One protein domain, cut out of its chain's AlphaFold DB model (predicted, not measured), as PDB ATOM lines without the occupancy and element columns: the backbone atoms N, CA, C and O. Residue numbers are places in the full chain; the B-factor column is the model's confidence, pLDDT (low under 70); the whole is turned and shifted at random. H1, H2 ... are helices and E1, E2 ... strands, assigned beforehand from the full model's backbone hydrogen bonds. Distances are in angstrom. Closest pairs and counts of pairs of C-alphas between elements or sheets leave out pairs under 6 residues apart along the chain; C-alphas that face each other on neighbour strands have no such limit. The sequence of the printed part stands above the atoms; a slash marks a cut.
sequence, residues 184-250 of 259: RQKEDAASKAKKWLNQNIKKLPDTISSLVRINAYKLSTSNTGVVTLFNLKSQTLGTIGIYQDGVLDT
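AT A GLANCE: This is residues 184 to 250 of the 259 residues of an uncharacterized protein of Calothrix sp. NIES-2100 (UniProt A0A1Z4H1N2). A strongly twisted sheet of four strands bends partly round the long helix H1, which covers one face of it. The short helix H2 is over the same face, beyond the last residues of H1, and the opposite face has no named helix. The 67 printed residues hold two named helices and then four named strands, in the order H1 H2 E1 E2 E3 E4; the sheet's order is E1 - E2 - E3 - E4, antiparallel throughout. The class is mixed, and the whole is compact, with a radius of gyration of the C-alphas of 11.1 A and spans of 31 by 24 by 16 A.

IN THESE COORDINATES: In the sheet, E1 is residues 217 to 221, E2 residues 226 to 231 (16.6 A), E3 residues 236 to 244 (21.5 A) and E4 residues 247 to 249, ending at C-alpha 249 (37.823, 7.516, 2.794). H1 is residues 184 to 199, 22.8 A long, from C-alpha 184 (28.710, -5.871, -4.722). H2 is residues 206 to 213.

HOW THE PARTS SIT: The strands form a meander, each the antiparallel neighbour of the one before, in three hairpins. N 218 and O 230 of E1 and E2 are 2.9 A apart, N 229 and O 238 of E2 and E3 2.8 A, and N 244 and O 247 of E3 and E4 2.9 A, within hydrogen-bond range. Pairing is staggered: E3 pairs with E2 over residues 236 to 242 and with E4 over 242 to 244. H1 is on the sheet; its closest C-alphas to E1 are Lys 186 and Thr 221, 5.5 A apart. H2 is on the same face at a height over the sheet of 9.5 A. H1 and H2 only just touch, with 3 pairs of C-alphas within 8 A, through residues 197 to 198 of H1 alone; Asn 198 and Val 212 have the closest C-alphas, 7.0 A apart. They run opposite ways at a steep tilt of 64 degrees. In H1 each O i to N i+4 pair is within hydrogen-bond range, in H2 3 of 4.

THE WHOLE: The C-alphas farthest apart, of Arg 184 and Asp 206, are 31.4 A apart. The printed part has no cut and no long link. Its mean pLDDT is 90.8, and no printed residue is under 70.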
ATOM      1  N   ARG A 184      28.978  -7.068  -3.912       88.62
ATOM      2  CA  ARG A 184      28.710  -5.871  -4.722       88.62
ATOM      3  C   ARG A 184      29.371  -4.610  -4.155       88.62
ATOM      4  O   ARG A 184      29.889  -3.786  -4.904       88.62
ATOM      5  N   GLN A 185      29.364  -4.440  -2.833       91.56
ATOM      6  CA  GLN A 185      30.025  -3.305  -2.182       91.56
ATOM      7  C   GLN A 185      31.551  -3.439  -2.208       91.56
ATOM      8  O   GLN A 185      32.244  -2.432  -2.341       91.56
ATOM      9  N   LYS A 186      32.092  -4.661  -2.135       92.44
ATOM     10  CA  LYS A 186      33.537  -4.901  -2.280       92.44
ATOM     11  C   LYS A 186      34.032  -4.570  -3.687       92.44
ATOM     12  O   LYS A 186      35.115  -3.996  -3.820       92.44
ATOM     13  N   GLU A 187      33.244  -4.889  -4.712       91.81
ATOM     14  CA  GLU A 187      33.525  -4.515  -6.102       91.81
ATOM     15  C   GLU A 187      33.470  -2.995  -6.308       91.81
ATOM     16  O   GLU A 187      34.381  -2.422  -6.911       91.81
ATOM     17  N   ASP A 188      32.455  -2.319  -5.758       92.62
ATOM     18  CA  ASP A 188      32.361  -0.854  -5.822       92.62
ATOM     19  C   ASP A 188      33.539  -0.173  -5.098       92.62
ATOM     20  O   ASP A 188      34.146   0.764  -5.627       92.62
ATOM     21  N   ALA A 189      33.936  -0.696  -3.935       93.75
ATOM     22  CA  ALA A 189      35.120  -0.243  -3.209       93.75
ATOM     23  C   ALA A 189      36.401  -0.393  -4.047       93.75
ATOM     24  O   ALA A 189      37.188   0.552  -4.149       93.75
ATOM     25  N   ALA A 190      36.589  -1.541  -4.708       93.75
ATOM     26  CA  ALA A 190      37.735  -1.781  -5.585       93.75
ATOM     27  C   ALA A 190      37.737  -0.838  -6.803       93.75
ATOM     28  O   ALA A 190      38.782  -0.297  -7.173       93.75
ATOM     29  N   SER A 191      36.568  -0.577  -7.397       94.06
ATOM     30  CA  SER A 191      36.408   0.362  -8.515       94.06
ATOM     31  C   SER A 191      36.782   1.795  -8.118       94.06
ATOM     32  O   SER A 191      37.551   2.464  -8.819       94.06
ATOM     33  N   LYS A 192      36.312   2.262  -6.956       95.00
ATOM     34  CA  LYS A 192      36.645   3.594  -6.423       95.00
ATOM     35  C   LYS A 192      38.116   3.717  -6.050       95.00
ATOM     36  O   LYS A 192      38.739   4.721  -6.390       95.00
ATOM     37  N   ALA A 193      38.696   2.683  -5.449       94.38
ATOM     38  CA  ALA A 193      40.118   2.656  -5.130       94.38
ATOM     39  C   ALA A 193      40.988   2.699  -6.394       94.38
ATOM     40  O   ALA A 193      41.951   3.464  -6.452       94.38
ATOM     41  N   LYS A 194      40.608   1.969  -7.450       94.69
ATOM     42  CA  LYS A 194      41.274   2.036  -8.759       94.69
ATOM     43  C   LYS A 194      41.212   3.439  -9.370       94.69
ATOM     44  O   LYS A 194      42.227   3.944  -9.851       94.69
ATOM     45  N   LYS A 195      40.046   4.095  -9.325       94.88
ATOM     46  CA  LYS A 195      39.896   5.488  -9.786       94.88
ATOM     47  C   LYS A 195      40.798   6.439  -8.998       94.88
ATOM     48  O   LYS A 195      41.504   7.239  -9.608       94.88
ATOM     49  N   TRP A 196      40.816   6.313  -7.673       94.44
ATOM     50  CA  TRP A 196      41.644   7.146  -6.806       94.44
ATOM     51  C   TRP A 196      43.144   6.957  -7.074       94.44
ATOM     52  O   TRP A 196      43.861   7.952  -7.195       94.44
ATOM     53  N   LEU A 197      43.608   5.709  -7.238       93.94
ATOM     54  CA  LEU A 197      45.004   5.402  -7.575       93.94
ATOM     55  C   LEU A 197      45.420   6.109  -8.863       93.94
ATOM     56  O   LEU A 197      46.448   6.778  -8.877       93.94
ATOM     57  N   ASN A 198      44.593   6.022  -9.909       92.75
ATOM     58  CA  ASN A 198      44.862   6.657 -11.198       92.75
ATOM     59  C   ASN A 198      44.893   8.191 -11.112       92.75
ATOM     60  O   ASN A 198      45.756   8.826 -11.716       92.75
ATOM     61  N   GLN A 199      43.991   8.793 -10.333       93.19
ATOM     62  CA  GLN A 199      43.947  10.246 -10.128       93.19
ATOM     63  C   GLN A 199      45.142  10.766  -9.320       93.19
ATOM     64  O   GLN A 199      45.586  11.895  -9.529       93.19
ATOM     65  N   ASN A 200      45.688   9.946  -8.420       92.62
ATOM     66  CA  ASN A 200      46.758  10.340  -7.506       92.62
ATOM     67  C   ASN A 200      48.129   9.753  -7.873       92.62
ATOM     68  O   ASN A 200      49.050   9.878  -7.072       92.62
ATOM     69  N   ILE A 201      48.319   9.203  -9.085       91.38
ATOM     70  CA  ILE A 201      49.587   8.591  -9.546       91.38
ATOM     71  C   ILE A 201      50.817   9.451  -9.230       91.38
ATOM     72  O   ILE A 201      51.846   8.917  -8.834       91.38
ATOM     73  N   LYS A 202      50.721  10.777  -9.395       88.38
ATOM     74  CA  LYS A 202      51.838  11.716  -9.172       88.38
ATOM     75  C   LYS A 202      52.225  11.886  -7.696       88.38
ATOM     76  O   LYS A 202      53.312  12.370  -7.419       88.38
ATOM     77  N   LYS A 203      51.326  11.544  -6.773       87.25
ATOM     78  CA  LYS A 203      51.528  11.640  -5.319       87.25
ATOM     79  C   LYS A 203      51.975  10.309  -4.703       87.25
ATOM     80  O   LYS A 203      52.262  10.266  -3.513       87.25
ATOM     81  N   LEU A 204      51.985   9.229  -5.486       89.06
ATOM     82  CA  LEU A 204      52.394   7.902  -5.031       89.06
ATOM     83  C   LEU A 204      53.918   7.738  -5.157       89.06
ATOM     84  O   LEU A 204      54.502   8.280  -6.096       89.06
ATOM     85  N   PRO A 205      54.557   6.940  -4.282       90.31
ATOM     86  CA  PRO A 205      55.958   6.551  -4.446       90.31
ATOM     87  C   PRO A 205      56.217   5.908  -5.812       90.31
ATOM     88  O   PRO A 205      55.359   5.179  -6.315       90.31
ATOM     89  N   ASP A 206      57.413   6.091  -6.379       87.94
ATOM     90  CA  ASP A 206      57.771   5.600  -7.723       87.94
ATOM     91  C   ASP A 206      57.552   4.092  -7.916       87.94
ATOM     92  O   ASP A 206      57.114   3.628  -8.974       87.94
ATOM     93  N   THR A 207      57.784   3.310  -6.861       87.81
ATOM     94  CA  THR A 207      57.552   1.859  -6.851       87.81
ATOM     95  C   THR A 207      56.077   1.493  -7.007       87.81
ATOM     96  O   THR A 207      55.759   0.485  -7.628       87.81
ATOM     97  N   ILE A 208      55.164   2.303  -6.474       90.25
ATOM     98  CA  ILE A 208      53.718   2.072  -6.555       90.25
ATOM     99  C   ILE A 208      53.160   2.721  -7.824       90.25
ATOM    100  O   ILE A 208      52.353   2.114  -8.526       90.25
ATOM    101  N   SER A 209      53.608   3.932  -8.157       90.00
ATOM    102  CA  SER A 209      53.136   4.678  -9.325       90.00
ATOM    103  C   SER A 209      53.446   3.941 -10.635       90.00
ATOM    104  O   SER A 209      52.590   3.888 -11.520       90.00
ATOM    105  N   SER A 210      54.615   3.298 -10.737       90.75
ATOM    106  CA  SER A 210      54.981   2.440 -11.871       90.75
ATOM    107  C   SER A 210      54.040   1.241 -12.016       90.75
ATOM    108  O   SER A 210      53.510   1.026 -13.105       90.75
ATOM    109  N   LEU A 211      53.748   0.524 -10.925       91.56
ATOM    110  CA  LEU A 211      52.817  -0.613 -10.919       91.56
ATOM    111  C   LEU A 211      51.394  -0.206 -11.309       91.56
ATOM    112  O   LEU A 211      50.735  -0.928 -12.060       91.56
ATOM    113  N   VAL A 212      50.923   0.952 -10.836       91.88
ATOM    114  CA  VAL A 212      49.594   1.474 -11.189       91.88
ATOM    115  C   VAL A 212      49.515   1.799 -12.683       91.88
ATOM    116  O   VAL A 212      48.542   1.408 -13.325       91.88
ATOM    117  N   ARG A 213      50.549   2.429 -13.265       91.25
ATOM    118  CA  ARG A 213      50.592   2.778 -14.702       91.25
ATOM    119  C   ARG A 213      50.491   1.560 -15.617       91.25
ATOM    120  O   ARG A 213      49.801   1.621 -16.628       91.25
ATOM    121  N   ILE A 214      51.157   0.465 -15.257       92.12
ATOM    122  CA  ILE A 214      51.147  -0.778 -16.044       92.12
ATOM    123  C   ILE A 214      50.031  -1.749 -15.618       92.12
ATOM    124  O   ILE A 214      49.991  -2.878 -16.096       92.12
ATOM    125  N   ASN A 215      49.130  -1.337 -14.714       91.00
ATOM    126  CA  ASN A 215      48.076  -2.173 -14.123       91.00
ATOM    127  C   ASN A 215      48.582  -3.496 -13.497       91.00
ATOM    128  O   ASN A 215      47.852  -4.485 -13.449       91.00
ATOM    129  N   ALA A 216      49.812  -3.528 -12.974       92.56
ATOM    130  CA  ALA A 216      50.428  -4.714 -12.369       92.56
ATOM    131  C   ALA A 216      50.192  -4.788 -10.849       92.56
ATOM    132  O   ALA A 216      51.134  -4.847 -10.054       92.56
ATOM    133  N   TYR A 217      48.929  -4.776 -10.424       93.56
ATOM    134  CA  TYR A 217      48.555  -4.839  -9.008       93.56
ATOM    135  C   TYR A 217      47.223  -5.565  -8.790       93.56
ATOM    136  O   TYR A 217      46.447  -5.775  -9.721       93.56
ATOM    137  N   LYS A 218      46.953  -5.937  -7.536       94.25
ATOM    138  CA  LYS A 218      45.670  -6.490  -7.087       94.25
ATOM    139  C   LYS A 218      45.109  -5.645  -5.949       94.25
ATOM    140  O   LYS A 218      45.860  -5.149  -5.110       94.25
ATOM    141  N   LEU A 219      43.790  -5.499  -5.923       93.88
ATOM    142  CA  LEU A 219      43.058  -4.871  -4.828       93.88
ATOM    143  C   LEU A 219      42.285  -5.947  -4.078       93.88
ATOM    144  O   LEU A 219      41.685  -6.818  -4.703       93.88
ATOM    145  N   SER A 220      42.289  -5.870  -2.753       92.25
ATOM    146  CA  SER A 220      41.399  -6.672  -1.917       92.25
ATOM    147  C   SER A 220      40.670  -5.766  -0.944       92.25
ATOM    148  O   SER A 220      41.290  -4.903  -0.320       92.25
ATOM    149  N   THR A 221      39.364  -5.977  -0.819       92.44
ATOM    150  CA  THR A 221      38.507  -5.258   0.122       92.44
ATOM    151  C   THR A 221      38.119  -6.213   1.240       92.44
ATOM    152  O   THR A 221      37.490  -7.245   0.993       92.44
ATOM    153  N   SER A 222      38.490  -5.887   2.479       88.75
ATOM    154  CA  SER A 222      38.082  -6.673   3.641       88.75
ATOM    155  C   SER A 222      36.566  -6.596   3.856       88.75
ATOM    156  O   SER A 222      35.887  -5.683   3.388       88.75
ATOM    157  N   ASN A 223      36.026  -7.518   4.654       85.06
ATOM    158  CA  ASN A 223      34.624  -7.459   5.083       85.06
ATOM    159  C   ASN A 223      34.285  -6.161   5.838       85.06
ATOM    160  O   ASN A 223      33.129  -5.768   5.862       85.06
ATOM    161  N   THR A 224      35.282  -5.492   6.419       83.31
ATOM    162  CA  THR A 224      35.143  -4.219   7.140       83.31
ATOM    163  C   THR A 224      35.380  -2.985   6.260       83.31
ATOM    164  O   THR A 224      35.400  -1.868   6.772       83.31
ATOM    165  N   GLY A 225      35.581  -3.173   4.951       87.56
ATOM    166  CA  GLY A 225      35.772  -2.097   3.977       87.56
ATOM    167  C   GLY A 225      37.191  -1.571   3.835       87.56
ATOM    168  O   GLY A 225      37.405  -0.616   3.098       87.56
ATOM    169  N   VAL A 226      38.185  -2.185   4.472       89.56
ATOM    170  CA  VAL A 226      39.589  -1.801   4.277       89.56
ATOM    171  C   VAL A 226      40.038  -2.251   2.890       89.56
ATOM    172  O   VAL A 226      40.002  -3.446   2.595       89.56
ATOM    173  N   VAL A 227      40.463  -1.306   2.050       92.25
ATOM    174  CA  VAL A 227      40.951  -1.596   0.697       92.25
ATOM    175  C   VAL A 227      42.476  -1.604   0.687       92.25
ATOM    176  O   VAL A 227      43.124  -0.573   0.881       92.25
ATOM    177  N   THR A 228      43.047  -2.772   0.417       93.00
ATOM    178  CA  THR A 228      44.492  -3.017   0.454       93.00
ATOM    179  C   THR A 228      45.035  -3.255  -0.950       93.00
ATOM    180  O   THR A 228      44.429  -3.965  -1.759       93.00
ATOM    181  N   LEU A 229      46.196  -2.665  -1.231       93.62
ATOM    182  CA  LEU A 229      46.936  -2.821  -2.475       93.62
ATOM    183  C   LEU A 229      47.993  -3.918  -2.337       93.62
ATOM    184  O   LEU A 229      48.801  -3.908  -1.404       93.62
ATOM    185  N   PHE A 230      48.035  -4.816  -3.313       91.88
ATOM    186  CA  PHE A 230      49.022  -5.884  -3.418       91.88
ATOM    187  C   PHE A 230      49.744  -5.816  -4.758       91.88
ATOM    188  O   PHE A 230      49.162  -5.428  -5.773       91.88
ATOM    189  N   ASN A 231      50.997  -6.259  -4.786       90.69
ATOM    190  CA  ASN A 231      51.671  -6.540  -6.049       90.69
ATOM    191  C   ASN A 231      51.183  -7.874  -6.657       90.69
ATOM    192  O   ASN A 231      50.432  -8.632  -6.038       90.69
ATOM    193  N   LEU A 232      51.626  -8.197  -7.876       89.12
ATOM    194  CA  LEU A 232      51.264  -9.459  -8.543       89.12
ATOM    195  C   LEU A 232      51.736 -10.717  -7.791       89.12
ATOM    196  O   LEU A 232      51.136 -11.777  -7.956       89.12
ATOM    197  N   LYS A 233      52.760 -10.589  -6.936       89.44
ATOM    198  CA  LYS A 233      53.268 -11.646  -6.046       89.44
ATOM    199  C   LYS A 233      52.492 -11.734  -4.721       89.44
ATOM    200  O   LYS A 233      52.946 -12.405  -3.800       89.44
ATOM    201  N   SER A 234      51.351 -11.047  -4.608       87.44
ATOM    202  CA  SER A 234      50.505 -10.991  -3.409       87.44
ATOM    203  C   SER A 234      51.186 -10.401  -2.166       87.44
ATOM    204  O   SER A 234      50.725 -10.617  -1.049       87.44
ATOM    205  N   GLN A 235      52.262  -9.628  -2.329       87.88
ATOM    206  CA  GLN A 235      52.860  -8.871  -1.231       87.88
ATOM    207  C   GLN A 235      52.099  -7.561  -1.033       87.88
ATOM    208  O   GLN A 235      51.808  -6.848  -1.998       87.88
ATOM    209  N   THR A 236      51.799  -7.245   0.222       90.38
ATOM    210  CA  THR A 236      51.080  -6.032   0.612       90.38
ATOM    211  C   THR A 236      51.947  -4.794   0.395       90.38
ATOM    212  O   THR A 236      53.022  -4.681   0.977       90.38
ATOM    213  N   LEU A 237      51.461  -3.855  -0.415       88.00
ATOM    214  CA  LEU A 237      52.109  -2.561  -0.661       88.00
ATOM    215  C   LEU A 237      51.587  -1.460   0.274       88.00
ATOM    216  O   LEU A 237      52.277  -0.470   0.498       88.00
ATOM    217  N   GLY A 238      50.380  -1.634   0.818       89.19
ATOM    218  CA  GLY A 238      49.774  -0.732   1.793       89.19
ATOM    219  C   GLY A 238      48.257  -0.654   1.652       89.19
ATOM    220  O   GLY A 238      47.653  -1.333   0.820       89.19
ATOM    221  N   THR A 239      47.643   0.186   2.474       91.12
ATOM    222  CA  THR A 239      46.194   0.407   2.503       91.12
ATOM    223  C   THR A 239      45.869   1.704   1.782       91.12
ATOM    224  O   THR A 239      46.484   2.721   2.072       91.12
ATOM    225  N   ILE A 240      44.898   1.681   0.870       91.69
ATOM    226  CA  ILE A 240      44.448   2.873   0.130       91.69
ATOM    227  C   ILE A 240      43.494   3.707   0.987       91.69
ATOM    228  O   ILE A 240      43.549   4.933   0.971       91.69
ATOM    229  N   GLY A 241      42.607   3.039   1.720       90.12
ATOM    230  CA  GLY A 241      41.562   3.696   2.490       90.12
ATOM    231  C   GLY A 241      40.532   2.720   3.041       90.12
ATOM    232  O   GLY A 241      40.660   1.500   2.891       90.12
ATOM    233  N   ILE A 242      39.501   3.276   3.666       91.12
ATOM    234  CA  ILE A 242      38.372   2.543   4.227       91.12
ATOM    235  C   ILE A 242      37.110   2.944   3.461       91.12
ATOM    236  O   ILE A 242      36.769   4.117   3.354       91.12
ATOM    237  N   TYR A 243      36.412   1.958   2.916       89.44
ATOM    238  CA  TYR A 243      35.143   2.128   2.229       89.44
ATOM    239  C   TYR A 243      33.978   1.948   3.204       89.44
ATOM    240  O   TYR A 243      33.817   0.874   3.789       89.44
ATOM    241  N   GLN A 244      33.156   2.985   3.365       87.19
ATOM    242  CA  GLN A 244      31.937   2.968   4.180       87.19
ATOM    243  C   GLN A 244      30.833   3.763   3.484       87.19
ATOM    244  O   GLN A 244      31.093   4.807   2.893       87.19
ATOM    245  N   ASP A 245      29.606   3.240   3.525       83.81
ATOM    246  CA  ASP A 245      28.388   3.921   3.063       83.81
ATOM    247  C   ASP A 245      28.476   4.508   1.641       83.81
ATOM    248  O   ASP A 245      27.963   5.583   1.341       83.81
ATOM    249  N   GLY A 246      29.146   3.792   0.731       85.31
ATOM    250  CA  GLY A 246      29.306   4.238  -0.654       85.31
ATOM    251  C   GLY A 246      30.445   5.235  -0.873       85.31
ATOM    252  O   GLY A 246      30.629   5.691  -2.000       85.31
ATOM    253  N   VAL A 247      31.245   5.555   0.139       88.38
ATOM    254  CA  VAL A 247      32.362   6.501   0.044       88.38
ATOM    255  C   VAL A 247      33.666   5.797   0.412       88.38
ATOM    256  O   VAL A 247      33.722   5.015   1.355       88.38
ATOM    257  N   LEU A 248      34.726   6.056  -0.360       92.00
ATOM    258  CA  LEU A 248      36.080   5.613  -0.030       92.00
ATOM    259  C   LEU A 248      36.803   6.751   0.696       92.00
ATOM    260  O   LEU A 248      37.179   7.735   0.060       92.00
ATOM    261  N   ASP A 249      37.006   6.603   2.000       89.88
ATOM    262  CA  ASP A 249      37.823   7.516   2.794       89.88
ATOM    263  C   ASP A 249      39.303   7.135   2.674       89.88
ATOM    264  O   ASP A 249      39.723   6.052   3.085       89.88
ATOM    265  N   THR A 250      40.104   8.028   2.095       89.25
ATOM    266  CA  THR A 250      41.547   7.835   1.896       89.25
ATOM    267  C   THR A 250      42.401   8.561   2.933       89.25
ATOM    268  O   THR A 250      43.617   8.640   2.766       89.25
TER     269      THR A 250